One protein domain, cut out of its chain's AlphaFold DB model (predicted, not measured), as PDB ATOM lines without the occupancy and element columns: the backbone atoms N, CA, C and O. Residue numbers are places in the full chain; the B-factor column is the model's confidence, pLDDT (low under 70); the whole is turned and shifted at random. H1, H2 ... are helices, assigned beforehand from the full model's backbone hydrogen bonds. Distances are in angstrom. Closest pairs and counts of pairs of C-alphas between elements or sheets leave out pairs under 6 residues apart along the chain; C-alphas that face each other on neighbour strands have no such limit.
ATOM      1  N   ASP A 127      -9.486   0.791  18.995       79.50
ATOM      2  CA  ASP A 127      -9.145  -0.546  19.465       79.50
ATOM      3  C   ASP A 127      -9.198  -0.520  21.005       79.50
ATOM      4  O   ASP A 127      -8.669   0.413  21.624       79.50
ATOM      5  N   PRO A 128      -9.782  -1.527  21.683       79.75
ATOM      6  CA  PRO A 128      -9.626  -1.676  23.131       79.75
ATOM      7  C   PRO A 128      -8.150  -1.687  23.599       79.75
ATOM      8  O   PRO A 128      -7.889  -1.517  24.795       79.75
ATOM      9  N   LEU A 129      -7.183  -1.869  22.690       85.06
ATOM     10  CA  LEU A 129      -5.752  -1.665  22.913       85.06
ATOM     11  C   LEU A 129      -5.271  -0.209  22.796       85.06
ATOM     12  O   LEU A 129      -4.364   0.145  23.547       85.06
ATOM     13  N   ASP A 130      -5.851   0.646  21.950       85.94
ATOM     14  CA  ASP A 130      -5.330   2.002  21.683       85.94
ATOM     15  C   ASP A 130      -5.280   2.840  22.966       85.94
ATOM     16  O   ASP A 130      -4.277   3.481  23.281       85.94
ATOM     17  N   GLY A 131      -6.331   2.757  23.788       84.94
ATOM     18  CA  GLY A 131      -6.375   3.420  25.092       84.94
ATOM     19  C   GLY A 131      -5.360   2.876  26.109       84.94
ATOM     20  O   GLY A 131      -5.022   3.581  27.057       84.94
ATOM     21  N   PHE A 132      -4.870   1.643  25.947       87.12
ATOM     22  CA  PHE A 132      -3.764   1.094  26.744       87.12
ATOM     23  C   PHE A 132      -2.410   1.580  26.210       87.12
ATOM     24  O   PHE A 132      -1.622   2.112  26.989       87.12
ATOM     25  N   LEU A 133      -2.180   1.466  24.899       89.94
ATOM     26  CA  LEU A 133      -0.947   1.885  24.225       89.94
ATOM     27  C   LEU A 133      -0.681   3.383  24.425       89.94
ATOM     28  O   LEU A 133       0.408   3.763  24.840       89.94
ATOM     29  N   ALA A 134      -1.701   4.231  24.265       84.94
ATOM     30  CA  ALA A 134      -1.582   5.671  24.481       84.94
ATOM     31  C   ALA A 134      -1.153   6.035  25.916       84.94
ATOM     32  O   ALA A 134      -0.404   6.992  26.101       84.94
ATOM     33  N   ARG A 135      -1.585   5.270  26.934       83.56
ATOM     34  CA  ARG A 135      -1.142   5.459  28.329       83.56
ATOM     35  C   ARG A 135       0.269   4.925  28.573       83.56
ATOM     36  O   ARG A 135       1.006   5.533  29.339       83.56
ATOM     37  N   LEU A 136       0.636   3.812  27.936       86.69
ATOM     38  CA  LEU A 136       1.957   3.201  28.075       86.69
ATOM     39  C   LEU A 136       3.043   4.073  27.423       86.69
ATOM     40  O   LEU A 136       4.032   4.406  28.071       86.69
ATOM     41  N   GLY A 137       2.805   4.535  26.192       85.88
ATOM     42  CA  GLY A 137       3.674   5.490  25.502       85.88
ATOM     43  C   GLY A 137       3.772   6.835  26.230       85.88
ATOM     44  O   GLY A 137       4.844   7.426  26.291       85.88
ATOM     45  N   GLU A 138       2.692   7.299  26.863       85.94
ATOM     46  CA  GLU A 138       2.718   8.503  27.706       85.94
ATOM     47  C   GLU A 138       3.577   8.347  28.974       85.94
ATOM     48  O   GLU A 138       4.225   9.310  29.376       85.94
ATOM     49  N   GLY A 139       3.658   7.150  29.567       81.12
ATOM     50  CA  GLY A 139       4.671   6.847  30.586       81.12
ATOM     51  C   GLY A 139       6.086   6.943  30.004       81.12
ATOM     52  O   GLY A 139       6.914   7.729  30.457       81.12
ATOM     53  N   MET A 140       6.332   6.235  28.899       85.50
ATOM     54  CA  MET A 140       7.637   6.191  28.222       85.50
ATOM     55  C   MET A 140       8.169   7.559  27.756       85.50
ATOM     56  O   MET A 140       9.382   7.779  27.775       85.50
ATOM     57  N   ARG A 141       7.302   8.506  27.366       87.00
ATOM     58  CA  ARG A 141       7.709   9.880  27.004       87.00
ATOM     59  C   ARG A 141       8.259  10.689  28.183       87.00
ATOM     60  O   ARG A 141       9.005  11.640  27.954       87.00
ATOM     61  N   ARG A 142       7.919  10.331  29.427       83.94
ATOM     62  CA  ARG A 142       8.396  11.013  30.648       83.94
ATOM     63  C   ARG A 142       9.814  10.598  31.030       83.94
ATOM     64  O   ARG A 142      10.505  11.367  31.699       83.94
ATOM     65  N   LEU A 143      10.232   9.419  30.575       81.12
ATOM     66  CA  LEU A 143      11.560   8.870  30.800       81.12
ATOM     67  C   LEU A 143      12.584   9.537  29.852       81.12
ATOM     68  O   LEU A 143      12.321   9.619  28.641       81.12
ATOM     69  N   PRO A 144      13.754  10.016  30.326       83.31
ATOM     70  CA  PRO A 144      14.981  10.118  29.536       83.31
ATOM     71  C   PRO A 144      15.205   8.967  28.543       83.31
ATOM     72  O   PRO A 144      14.819   7.820  28.746       83.31
ATOM     73  N   TYR A 145      15.893   9.294  27.446       84.56
ATOM     74  CA  TYR A 145      16.125   8.388  26.316       84.56
ATOM     75  C   TYR A 145      16.784   7.052  26.707       84.56
ATOM     76  O   TYR A 145      16.413   6.014  26.169       84.56
ATOM     77  N   ARG A 146      17.746   7.071  27.640       82.56
ATOM     78  CA  ARG A 146      18.470   5.869  28.082       82.56
ATOM     79  C   ARG A 146      17.524   4.847  28.707       82.56
ATOM     80  O   ARG A 146      17.549   3.673  28.349       82.56
ATOM     81  N   ASP A 147      16.706   5.322  29.629       80.81
ATOM     82  CA  ASP A 147      15.915   4.485  30.523       80.81
ATOM     83  C   ASP A 147      14.623   4.053  29.807       80.81
ATOM     84  O   ASP A 147      14.182   2.912  29.920       80.81
ATOM     85  N   ARG A 148      14.139   4.888  28.873       85.88
ATOM     86  CA  ARG A 148      13.182   4.491  27.834       85.88
ATOM     87  C   ARG A 148      13.698   3.366  26.930       85.88
ATOM     88  O   ARG A 148      12.981   2.393  26.733       85.88
ATOM     89  N   ALA A 149      14.921   3.461  26.404       83.25
ATOM     90  CA  ALA A 149      15.491   2.418  25.543       83.25
ATOM     91  C   ALA A 149      15.716   1.099  26.312       83.25
ATOM     92  O   ALA A 149      15.506   0.013  25.772       83.25
ATOM     93  N   HIS A 150      16.076   1.178  27.597       81.00
ATOM     94  CA  HIS A 150      16.098   0.017  28.489       81.00
ATOM     95  C   HIS A 150      14.695  -0.594  28.650       81.00
ATOM     96  O   HIS A 150      14.528  -1.807  28.503       81.00
ATOM     97  N   LEU A 151      13.671   0.239  28.859       83.75
ATOM     98  CA  LEU A 151      12.278  -0.187  28.982       83.75
ATOM     99  C   LEU A 151      11.726  -0.830  27.693       83.75
ATOM    100  O   LEU A 151      11.042  -1.849  27.768       83.75
ATOM    101  N   GLU A 152      12.077  -0.302  26.516       85.50
ATOM    102  CA  GLU A 152      11.767  -0.886  25.198       85.50
ATOM    103  C   GLU A 152      12.323  -2.314  25.079       85.50
ATOM    104  O   GLU A 152      11.591  -3.245  24.726       85.50
ATOM    105  N   ILE A 153      13.586  -2.522  25.471       82.50
ATOM    106  CA  ILE A 153      14.222  -3.848  25.515       82.50
ATOM    107  C   ILE A 153      13.501  -4.764  26.518       82.50
ATOM    108  O   ILE A 153      13.134  -5.888  26.165       82.50
ATOM    109  N   ARG A 154      13.226  -4.295  27.749       80.38
ATOM    110  CA  ARG A 154      12.483  -5.077  28.762       80.38
ATOM    111  C   ARG A 154      11.093  -5.481  28.259       80.38
ATOM    112  O   ARG A 154      10.657  -6.604  28.518       80.38
ATOM    113  N   PHE A 155      10.399  -4.614  27.521       85.69
ATOM    114  CA  PHE A 155       9.094  -4.910  26.924       85.69
ATOM    115  C   PHE A 155       9.183  -5.954  25.807       85.69
ATOM    116  O   PHE A 155       8.399  -6.904  25.824       85.69
ATOM    117  N   LEU A 156      10.134  -5.832  24.875       81.88
ATOM    118  CA  LEU A 156      10.323  -6.803  23.790       81.88
ATOM    119  C   LEU A 156      10.677  -8.195  24.333       81.88
ATOM    120  O   LEU A 156      10.044  -9.180  23.948       81.88
ATOM    121  N   THR A 157      11.586  -8.278  25.309       78.94
ATOM    122  CA  THR A 157      11.895  -9.530  26.021       78.94
ATOM    123  C   THR A 157      10.668 -10.074  26.761       78.94
ATOM    124  O   THR A 157      10.371 -11.265  26.692       78.94
ATOM    125  N   SER A 158       9.880  -9.208  27.410       74.19
ATOM    126  CA  SER A 158       8.630  -9.598  28.080       74.19
ATOM    127  C   SER A 158       7.580 -10.161  27.109       74.19
ATOM    128  O   SER A 158       6.814 -11.051  27.488       74.19
ATOM    129  N   CYS A 159       7.565  -9.723  25.847       72.25
ATOM    130  CA  CYS A 159       6.662 -10.254  24.822       72.25
ATOM    131  C   CYS A 159       6.955 -11.715  24.433       72.25
ATOM    132  O   CYS A 159       6.058 -12.366  23.899       72.25
ATOM    133  N   GLY A 160       8.166 -12.232  24.687       64.44
ATOM    134  CA  GLY A 160       8.547 -13.643  24.486       64.44
ATOM    135  C   GLY A 160       8.565 -14.133  23.029       64.44
ATOM    136  O   GLY A 160       8.926 -15.273  22.763       64.44
ATOM    137  N   THR A 161       8.207 -13.286  22.058       60.69
ATOM    138  CA  THR A 161       7.722 -13.690  20.723       60.69
ATOM    139  C   THR A 161       8.684 -14.499  19.855       60.69
ATOM    140  O   THR A 161       8.221 -15.118  18.898       60.69
ATOM    141  N   ILE A 162       9.988 -14.483  20.148       57.62
ATOM    142  CA  ILE A 162      10.991 -15.282  19.432       57.62
ATOM    143  C   ILE A 162      11.416 -16.526  20.228       57.62
ATOM    144  O   ILE A 162      11.393 -17.618  19.671       57.62
ATOM    145  N   LEU A 163      11.708 -16.397  21.528       55.91
ATOM    146  CA  LEU A 163      12.194 -17.505  22.364       55.91
ATOM    147  C   LEU A 163      11.084 -18.486  22.792       55.91
ATOM    148  O   LEU A 163      11.350 -19.676  22.918       55.91
ATOM    149  N   ASP A 164       9.831 -18.031  22.920       60.97
ATOM    150  CA  ASP A 164       8.667 -18.901  23.175       60.97
ATOM    151  C   ASP A 164       8.301 -19.778  21.955       60.97
ATOM    152  O   ASP A 164       7.409 -20.630  22.034       60.97
ATOM    153  N   HIS A 165       8.919 -19.552  20.789       67.31
ATOM    154  CA  HIS A 165       8.647 -20.340  19.592       67.31
ATOM    155  C   HIS A 165       9.386 -21.680  19.641       67.31
ATOM    156  O   HIS A 165      10.571 -21.733  19.949       67.31
ATOM    157  N   HIS A 166       8.713 -22.767  19.254       65.56
ATOM    158  CA  HIS A 166       9.228 -24.138  19.384       65.56
ATOM    159  C   HIS A 166      10.616 -24.378  18.752       65.56
ATOM    160  O   HIS A 166      11.344 -25.251  19.207       65.56
ATOM    161  N   CYS A 167      11.027 -23.598  17.745       62.12
ATOM    162  CA  CYS A 167      12.378 -23.675  17.171       62.12
ATOM    163  C   CYS A 167      13.502 -23.291  18.154       62.12
ATOM    164  O   CYS A 167      14.646 -23.675  17.933       62.12
ATOM    165  N   PHE A 168      13.185 -22.547  19.217       67.94
ATOM    166  CA  PHE A 168      14.106 -22.119  20.270       67.94
ATOM    167  C   PHE A 168      13.955 -22.956  21.553       67.94
ATOM    168  O   PHE A 168      14.562 -22.633  22.566       67.94
ATOM    169  N   SER A 169      13.229 -24.084  21.526       73.62
ATOM    170  CA  SER A 169      13.105 -24.984  22.689       73.62
ATOM    171  C   SER A 169      14.427 -25.637  23.125       73.62
ATOM    172  O   SER A 169      14.488 -26.247  24.188       73.62
ATOM    173  N   THR A 170      15.467 -25.557  22.291       73.62
ATOM    174  CA  THR A 170      16.846 -25.976  22.590       73.62
ATOM    175  C   THR A 170      17.809 -24.795  22.748       73.62
ATOM    176  O   THR A 170      19.010 -25.013  22.911       73.62
ATOM    177  N   ASP A 404       6.140  10.221  17.114       83.56
ATOM    178  CA  ASP A 404       7.447  10.133  17.744       83.56
ATOM    179  C   ASP A 404       7.977   8.686  17.727       83.56
ATOM    180  O   ASP A 404       7.317   7.736  17.294       83.56
ATOM    181  N   ILE A 405       9.222   8.504  18.174       84.31
ATOM    182  CA  ILE A 405       9.847   7.172  18.223       84.31
ATOM    183  C   ILE A 405       9.118   6.208  19.176       84.31
ATOM    184  O   ILE A 405       9.217   4.996  19.010       84.31
ATOM    185  N   VAL A 406       8.360   6.735  20.145       86.88
ATOM    186  CA  VAL A 406       7.545   5.956  21.082       86.88
ATOM    187  C   VAL A 406       6.244   5.530  20.415       86.88
ATOM    188  O   VAL A 406       5.848   4.384  20.581       86.88
ATOM    189  N   ASP A 407       5.612   6.393  19.614       87.75
ATOM    190  CA  ASP A 407       4.446   6.031  18.798       87.75
ATOM    191  C   ASP A 407       4.800   4.892  17.824       87.75
ATOM    192  O   ASP A 407       4.135   3.857  17.813       87.75
ATOM    193  N   SER A 408       5.935   5.013  17.121       89.94
ATOM    194  CA  SER A 408       6.488   3.964  16.243       89.94
ATOM    195  C   SER A 408       6.693   2.611  16.938       89.94
ATOM    196  O   SER A 408       6.584   1.557  16.305       89.94
ATOM    197  N   PHE A 409       7.009   2.621  18.233       89.56
ATOM    198  CA  PHE A 409       7.175   1.419  19.048       89.56
ATOM    199  C   PHE A 409       5.843   0.923  19.644       89.56
ATOM    200  O   PHE A 409       5.608  -0.286  19.705       89.56
ATOM    201  N   MET A 410       4.931   1.826  20.017       90.12
ATOM    202  CA  MET A 410       3.571   1.494  20.455       90.12
ATOM    203  C   MET A 410       2.756   0.822  19.349       90.12
ATOM    204  O   MET A 410       1.997  -0.096  19.655       90.12
ATOM    205  N   ASP A 411       2.939   1.207  18.085       89.38
ATOM    206  CA  ASP A 411       2.293   0.547  16.945       89.38
ATOM    207  C   ASP A 411       2.748  -0.921  16.818       89.38
ATOM    208  O   ASP A 411       1.919  -1.835  16.774       89.38
ATOM    209  N   GLN A 412       4.062  -1.174  16.883       88.69
ATOM    210  CA  GLN A 412       4.643  -2.528  16.861       88.69
ATOM    211  C   GLN A 412       4.182  -3.378  18.059       88.69
ATOM    212  O   GLN A 412       3.796  -4.540  17.905       88.69
ATOM    213  N   LEU A 413       4.183  -2.793  19.260       87.94
ATOM    214  CA  LEU A 413       3.704  -3.436  20.483       87.94
ATOM    215  C   LEU A 413       2.191  -3.710  20.427       87.94
ATOM    216  O   LEU A 413       1.718  -4.737  20.924       87.94
ATOM    217  N   GLY A 414       1.436  -2.822  19.778       89.25
ATOM    218  CA  GLY A 414       0.024  -2.985  19.466       89.25
ATOM    219  C   GLY A 414      -0.226  -4.199  18.584       89.25
ATOM    220  O   GLY A 414      -1.047  -5.040  18.941       89.25
ATOM    221  N   ASP A 415       0.532  -4.370  17.503       87.94
ATOM    222  CA  ASP A 415       0.398  -5.526  16.610       87.94
ATOM    223  C   ASP A 415       0.789  -6.853  17.279       87.94
ATOM    224  O   ASP A 415       0.124  -7.874  17.064       87.94
ATOM    225  N   ILE A 416       1.782  -6.852  18.175       87.44
ATOM    226  CA  ILE A 416       2.062  -8.005  19.049       87.44
ATOM    227  C   ILE A 416       0.837  -8.321  19.924       87.44
ATOM    228  O   ILE A 416       0.380  -9.466  19.961       87.44
ATOM    229  N   LEU A 417       0.255  -7.321  20.593       85.75
ATOM    230  CA  LEU A 417      -0.913  -7.502  21.462       85.75
ATOM    231  C   LEU A 417      -2.178  -7.927  20.691       85.75
ATOM    232  O   LEU A 417      -2.926  -8.778  21.183       85.75
ATOM    233  N   ARG A 418      -2.401  -7.402  19.479       90.44
ATOM    234  CA  ARG A 418      -3.506  -7.764  18.569       90.44
ATOM    235  C   ARG A 418      -3.434  -9.234  18.151       90.44
ATOM    236  O   ARG A 418      -4.466  -9.904  18.131       90.44
ATOM    237  N   ARG A 419      -2.230  -9.764  17.902       84.69
ATOM    238  CA  ARG A 419      -2.003 -11.178  17.538       84.69
ATOM    239  C   ARG A 419      -2.197 -12.168  18.696       84.69
ATOM    240  O   ARG A 419      -2.327 -13.365  18.448       84.69
ATOM    241  N   LEU A 420      -2.232 -11.709  19.949       78.00
ATOM    242  CA  LEU A 420      -2.451 -12.570  21.116       78.00
ATOM    243  C   LEU A 420      -3.941 -12.780  21.420       78.00
ATOM    244  O   LEU A 420      -4.745 -11.841  21.372       78.00
ATOM    245  N   SER A 421      -4.286 -14.005  21.835       77.62
ATOM    246  CA  SER A 421      -5.597 -14.341  22.405       77.62
ATOM    247  C   SER A 421      -5.877 -13.521  23.670       77.62
ATOM    248  O   SER A 421      -4.946 -13.127  24.375       77.62
ATOM    249  N   TYR A 422      -7.154 -13.275  23.986       80.19
ATOM    250  CA  TYR A 422      -7.556 -12.350  25.058       80.19
ATOM    251  C   TYR A 422      -6.841 -12.606  26.398       80.19
ATOM    252  O   TYR A 422      -6.315 -11.673  26.999       80.19
ATOM    253  N   VAL A 423      -6.732 -13.866  26.837       73.62
ATOM    254  CA  VAL A 423      -6.049 -14.223  28.095       73.62
ATOM    255  C   VAL A 423      -4.552 -13.889  28.045       73.62
ATOM    256  O   VAL A 423      -4.043 -13.221  28.947       73.62
ATOM    257  N   ARG A 424      -3.841 -14.275  26.971       76.56
ATOM    258  CA  ARG A 424      -2.414 -13.939  26.789       76.56
ATOM    259  C   ARG A 424      -2.205 -12.423  26.687       76.56
ATOM    260  O   ARG A 424      -1.321 -11.892  27.352       76.56
ATOM    261  N   ARG A 425      -3.063 -11.722  25.940       85.00
ATOM    262  CA  ARG A 425      -3.077 -10.258  25.777       85.00
ATOM    263  C   ARG A 425      -3.230  -9.537  27.120       85.00
ATOM    264  O   ARG A 425      -2.416  -8.676  27.438       85.00
ATOM    265  N   ARG A 426      -4.220  -9.910  27.943       81.06
ATOM    266  CA  ARG A 426      -4.450  -9.312  29.276       81.06
ATOM    267  C   ARG A 426      -3.298  -9.591  30.250       81.06
ATOM    268  O   ARG A 426      -2.940  -8.706  31.026       81.06
ATOM    269  N   ASN A 427      -2.693 -10.779  30.189       76.25
ATOM    270  CA  ASN A 427      -1.524 -11.117  31.007       76.25
ATOM    271  C   ASN A 427      -0.270 -10.333  30.579       76.25
ATOM    272  O   ASN A 427       0.439  -9.817  31.443       76.25
ATOM    273  N   LEU A 428      -0.025 -10.176  29.273       82.56
ATOM    274  CA  LEU A 428       1.086  -9.365  28.770       82.56
ATOM    275  C   LEU A 428       0.887  -7.874  29.088       82.56
ATOM    276  O   LEU A 428       1.805  -7.259  29.614       82.56
ATOM    277  N   GLN A 429      -0.317  -7.317  28.901       84.62
ATOM    278  CA  GLN A 429      -0.641  -5.946  29.337       84.62
ATOM    279  C   GLN A 429      -0.304  -5.701  30.815       84.62
ATOM    280  O   GLN A 429       0.238  -4.650  31.150       84.62
ATOM    281  N   ARG A 430      -0.605  -6.664  31.702       81.19
ATOM    282  CA  ARG A 430      -0.256  -6.571  33.128       81.19
ATOM    283  C   ARG A 430       1.262  -6.562  33.332       81.19
ATOM    284  O   ARG A 430       1.753  -5.716  34.065       81.19
ATOM    285  N   ARG A 431       2.001  -7.462  32.672       81.50
ATOM    286  CA  ARG A 431       3.474  -7.516  32.758       81.50
ATOM    287  C   ARG A 431       4.117  -6.220  32.261       81.50
ATOM    288  O   ARG A 431       4.946  -5.670  32.969       81.50
ATOM    289  N   LEU A 432       3.699  -5.712  31.102       87.19
ATOM    290  CA  LEU A 432       4.183  -4.445  30.541       87.19
ATOM    291  C   LEU A 432       3.917  -3.268  31.491       87.19
ATOM    292  O   LEU A 432       4.824  -2.490  31.757       87.19
ATOM    293  N   MET A 433       2.708  -3.172  32.063       83.69
ATOM    294  CA  MET A 433       2.373  -2.111  33.020       83.69
ATOM    295  C   MET A 433       3.201  -2.201  34.311       83.69
ATOM    296  O   MET A 433       3.664  -1.174  34.794       83.69
ATOM    297  N   ASN A 434       3.416  -3.403  34.858       79.25
ATOM    298  CA  ASN A 434       4.265  -3.591  36.040       79.25
ATOM    299  C   ASN A 434       5.705  -3.127  35.770       79.25
ATOM    300  O   ASN A 434       6.241  -2.346  36.546       79.25
ATOM    301  N   ILE A 435       6.287  -3.547  34.642       82.19
ATOM    302  CA  ILE A 435       7.643  -3.161  34.227       82.19
ATOM    303  C   ILE A 435       7.740  -1.632  34.032       82.19
ATOM    304  O   ILE A 435       8.727  -1.033  34.439       82.19
ATOM    305  N   ALA A 436       6.707  -0.981  33.480       79.00
ATOM    306  CA  ALA A 436       6.660   0.483  33.368       79.00
ATOM    307  C   ALA A 436       6.635   1.189  34.738       79.00
ATOM    308  O   ALA A 436       7.311   2.197  34.916       79.00
ATOM    309  N   ILE A 437       5.875   0.660  35.704       79.19
ATOM    310  CA  ILE A 437       5.807   1.205  37.072       79.19
ATOM    311  C   ILE A 437       7.152   1.036  37.789       79.19
ATOM    312  O   ILE A 437       7.610   1.974  38.431       79.19
ATOM    313  N   GLU A 438       7.810  -0.119  37.638       80.62
ATOM    314  CA  GLU A 438       9.157  -0.361  38.180       80.62
ATOM    315  C   GLU A 438      10.177   0.680  37.680       80.62
ATOM    316  O   GLU A 438      10.985   1.163  38.470       80.62
ATOM    317  N   GLU A 439      10.126   1.049  36.395       78.88
ATOM    318  CA  GLU A 439      11.032   2.041  35.799       78.88
ATOM    319  C   GLU A 439      10.669   3.491  36.208       78.88
ATOM    320  O   GLU A 439      11.563   4.273  36.536       78.88
ATOM    321  N   GLU A 440       9.374   3.854  36.276       75.06
ATOM    322  CA  GLU A 440       8.929   5.168  36.793       75.06
ATOM    323  C   GLU A 440       9.310   5.363  38.279       75.06
ATOM    324  O   GLU A 440       9.787   6.440  38.661       75.06
ATOM    325  N   ASP A 441       9.154   4.331  39.119       75.06
ATOM    326  CA  ASP A 441       9.563   4.360  40.532       75.06
ATOM    327  C   ASP A 441      11.097   4.401  40.681       75.06
ATOM    328  O   ASP A 441      11.612   5.127  41.539       75.06
ATOM    329  N   ALA A 442      11.848   3.684  39.833       76.50
ATOM    330  CA  ALA A 442      13.311   3.736  39.819       76.50
ATOM    331  C   ALA A 442      13.827   5.148  39.493       76.50
ATOM    332  O   ALA A 442      14.646   5.690  40.242       76.50
ATOM    333  N   GLU A 443      13.293   5.801  38.456       70.19
ATOM    334  CA  GLU A 443      13.628   7.195  38.149       70.19
ATOM    335  C   GLU A 443      13.253   8.162  39.279       70.19
ATOM    336  O   GLU A 443      13.978   9.129  39.537       70.19
ATOM    337  N   PHE A 444      12.126   7.934  39.962       66.94
ATOM    338  CA  PHE A 444      11.736   8.752  41.109       66.94
ATOM    339  C   PHE A 444      12.730   8.602  42.270       66.94
ATOM    340  O   PHE A 444      13.075   9.595  42.921       66.94
ATOM    341  N   LEU A 445      13.242   7.390  42.499       68.94
ATOM    342  CA  LEU A 445      14.286   7.116  43.485       68.94
ATOM    343  C   LEU A 445      15.638   7.716  43.081       68.94
ATOM    344  O   LEU A 445      16.288   8.312  43.937       68.94
ATOM    345  N   GLU A 446      16.057   7.653  41.814       65.00
ATOM    346  CA  GLU A 446      17.294   8.311  41.362       65.00
ATOM    347  C   GLU A 446      17.200   9.837  41.484       65.00
ATOM    348  O   GLU A 446      18.045  10.458  42.129       65.00
ATOM    349  N   LYS A 447      16.117  10.455  40.993       60.47
ATOM    350  CA  LYS A 447      15.880  11.909  41.110       60.47
ATOM    351  C   LYS A 447      15.687  12.357  42.566       60.47
ATOM    352  O   LYS A 447      15.990  13.505  42.908       60.47
ATOM    353  N   GLY A 448      15.203  11.470  43.437       54.38
ATOM    354  CA  GLY A 448      15.169  11.657  44.887       54.38
ATOM    355  C   GLY A 448      16.564  11.607  45.512       54.38
ATOM    356  O   GLY A 448      16.943  12.519  46.248       54.38
ATOM    357  N   ASN A 449      17.357  10.592  45.168       54.06
ATOM    358  CA  ASN A 449      18.727  10.406  45.640       54.06
ATOM    359  C   ASN A 449      19.666  11.515  45.154       54.06
ATOM    360  O   ASN A 449      20.497  11.968  45.934       54.06
ATOM    361  N   ASP A 450      19.507  12.019  43.932       52.44
ATOM    362  CA  ASP A 450      20.281  13.156  43.431       52.44
ATOM    363  C   ASP A 450      19.857  14.476  44.074       52.44
ATOM    364  O   ASP A 450      20.721  15.296  44.381       52.44
ATOM    365  N   LYS A 451      18.576  14.667  44.419       39.31
ATOM    366  CA  LYS A 451      18.181  15.777  45.305       39.31
ATOM    367  C   LYS A 451      18.797  15.639  46.694       39.31
ATOM    368  O   LYS A 451      19.277  16.635  47.223       39.31
ATOM    369  N   ILE A 452      18.836  14.439  47.273       47.72
ATOM    370  CA  ILE A 452      19.464  14.192  48.582       47.72
ATOM    371  C   ILE A 452      20.985  14.407  48.511       47.72
ATOM    372  O   ILE A 452      21.533  15.064  49.391       47.72
ATOM    373  N   ARG A 453      21.666  13.953  47.448       46.59
ATOM    374  CA  ARG A 453      23.084  14.252  47.179       46.59
ATOM    375  C   ARG A 453      23.311  15.750  47.011       46.59
ATOM    376  O   ARG A 453      24.245  16.269  47.606       46.59
ATOM    377  N   PHE A 454      22.472  16.448  46.249       35.19
ATOM    378  CA  PHE A 454      22.607  17.886  46.010       35.19
ATOM    379  C   PHE A 454      22.388  18.690  47.295       35.19
ATOM    380  O   PHE A 454      23.218  19.528  47.625       35.19
ATOM    381  N   PHE A 455      21.347  18.385  48.079       32.97
ATOM    382  CA  PHE A 455      21.132  18.994  49.397       32.97
ATOM    383  C   PHE A 455      22.249  18.660  50.390       32.97
ATOM    384  O   PHE A 455      22.652  19.534  51.157       32.97
ATOM    385  N   LYS A 456      22.772  17.428  50.378       41.09
ATOM    386  CA  LYS A 456      23.888  17.028  51.241       41.09
ATOM    387  C   LYS A 456      25.171  17.767  50.862       41.09
ATOM    388  O   LYS A 456      25.733  18.437  51.711       41.09
ATOM    389  N   ASN A 457      25.560  17.749  49.591       40.12
ATOM    390  CA  ASN A 457      26.753  18.434  49.093       40.12
ATOM    391  C   ASN A 457      26.646  19.966  49.266       40.12
ATOM    392  O   ASN A 457      27.616  20.617  49.634       40.12
ATOM    393  N   TRP A 458      25.451  20.547  49.092       32.66
ATOM    394  CA  TRP A 458      25.168  21.950  49.430       32.66
ATOM    395  C   TRP A 458      25.332  22.226  50.932       32.66
ATOM    396  O   TRP A 458      25.895  23.252  51.307       32.66
ATOM    397  N   SER A 459      24.872  21.320  51.800       37.16
ATOM    398  CA  SER A 459      25.053  21.432  53.256       37.16
ATOM    399  C   SER A 459      26.524  21.289  53.657       37.16
ATOM    400  O   SER A 459      27.006  22.075  54.465       37.16
TER     401      SER A 459
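What this domain is: This is residues 127 to 170 and 404 to 459 of the 593 residues of the protein "MADF domain-containing protein" of Camponotus floridanus (UniProt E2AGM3). What shape do these atoms make? They make a bundle of four helices, mostly aligned: three short ones, H1, H2 and H3, beside one long helix, H4, whose residues 444 to 459 stick out as an arm, while the tail of residues 162 to 170 also stands free. What is printed? The 100 residues have four named helices in the order H1 H2 H3 H4 and no named strand, class all helix. How spread out is it? It is loose, with a radius of gyration of the C-alphas of 16.6 A and spans of 58 by 36 by 23 A.

How they stand to each other: What does the first helix touch? H1, residues 130 to 142, and H2, residues 145 to 159, form a hairpin and only just touch, with 3 pairs of C-alphas within 8 A, the closest those of Met 140 and Arg 148 at 5.8 A. H1 touches H3, residues 405 to 419, opposite ways; their closest C-alphas, Gly 137 and Val 406, are 5.9 A apart. What does the longest helix touch? H4, residues 422 to 459, touches H2 with its residues 428 to 439 alone, opposite ways at a shallow tilt of 26 degrees, the closest C-alphas being Phe 155 and Leu 432 at 6.1 A. Are the backbones helical throughout? Every O i to N i+4 pair is within hydrogen-bond range in H2 and H4, against 7 of 9 in H1 and 10 of 11 in H3.

Where its parts are: Where does H1 begin? C-alpha 130 is at (-5.330, 2.002, 21.683), and H1 is 18.7 A long. How long are the others? H2 measures 21.0 A, H3 21.9 A and H4 54.8 A, ending at C-alpha 459, (25.053, 21.432, 53.256).

The domain as a whole: Where is the cut? Residues 171 to 403 are not printed, and C-alphas 170 and 404 are 37.6 A apart. Where is confidence low? Residues 160 to 168 and 444 to 459 are under 70.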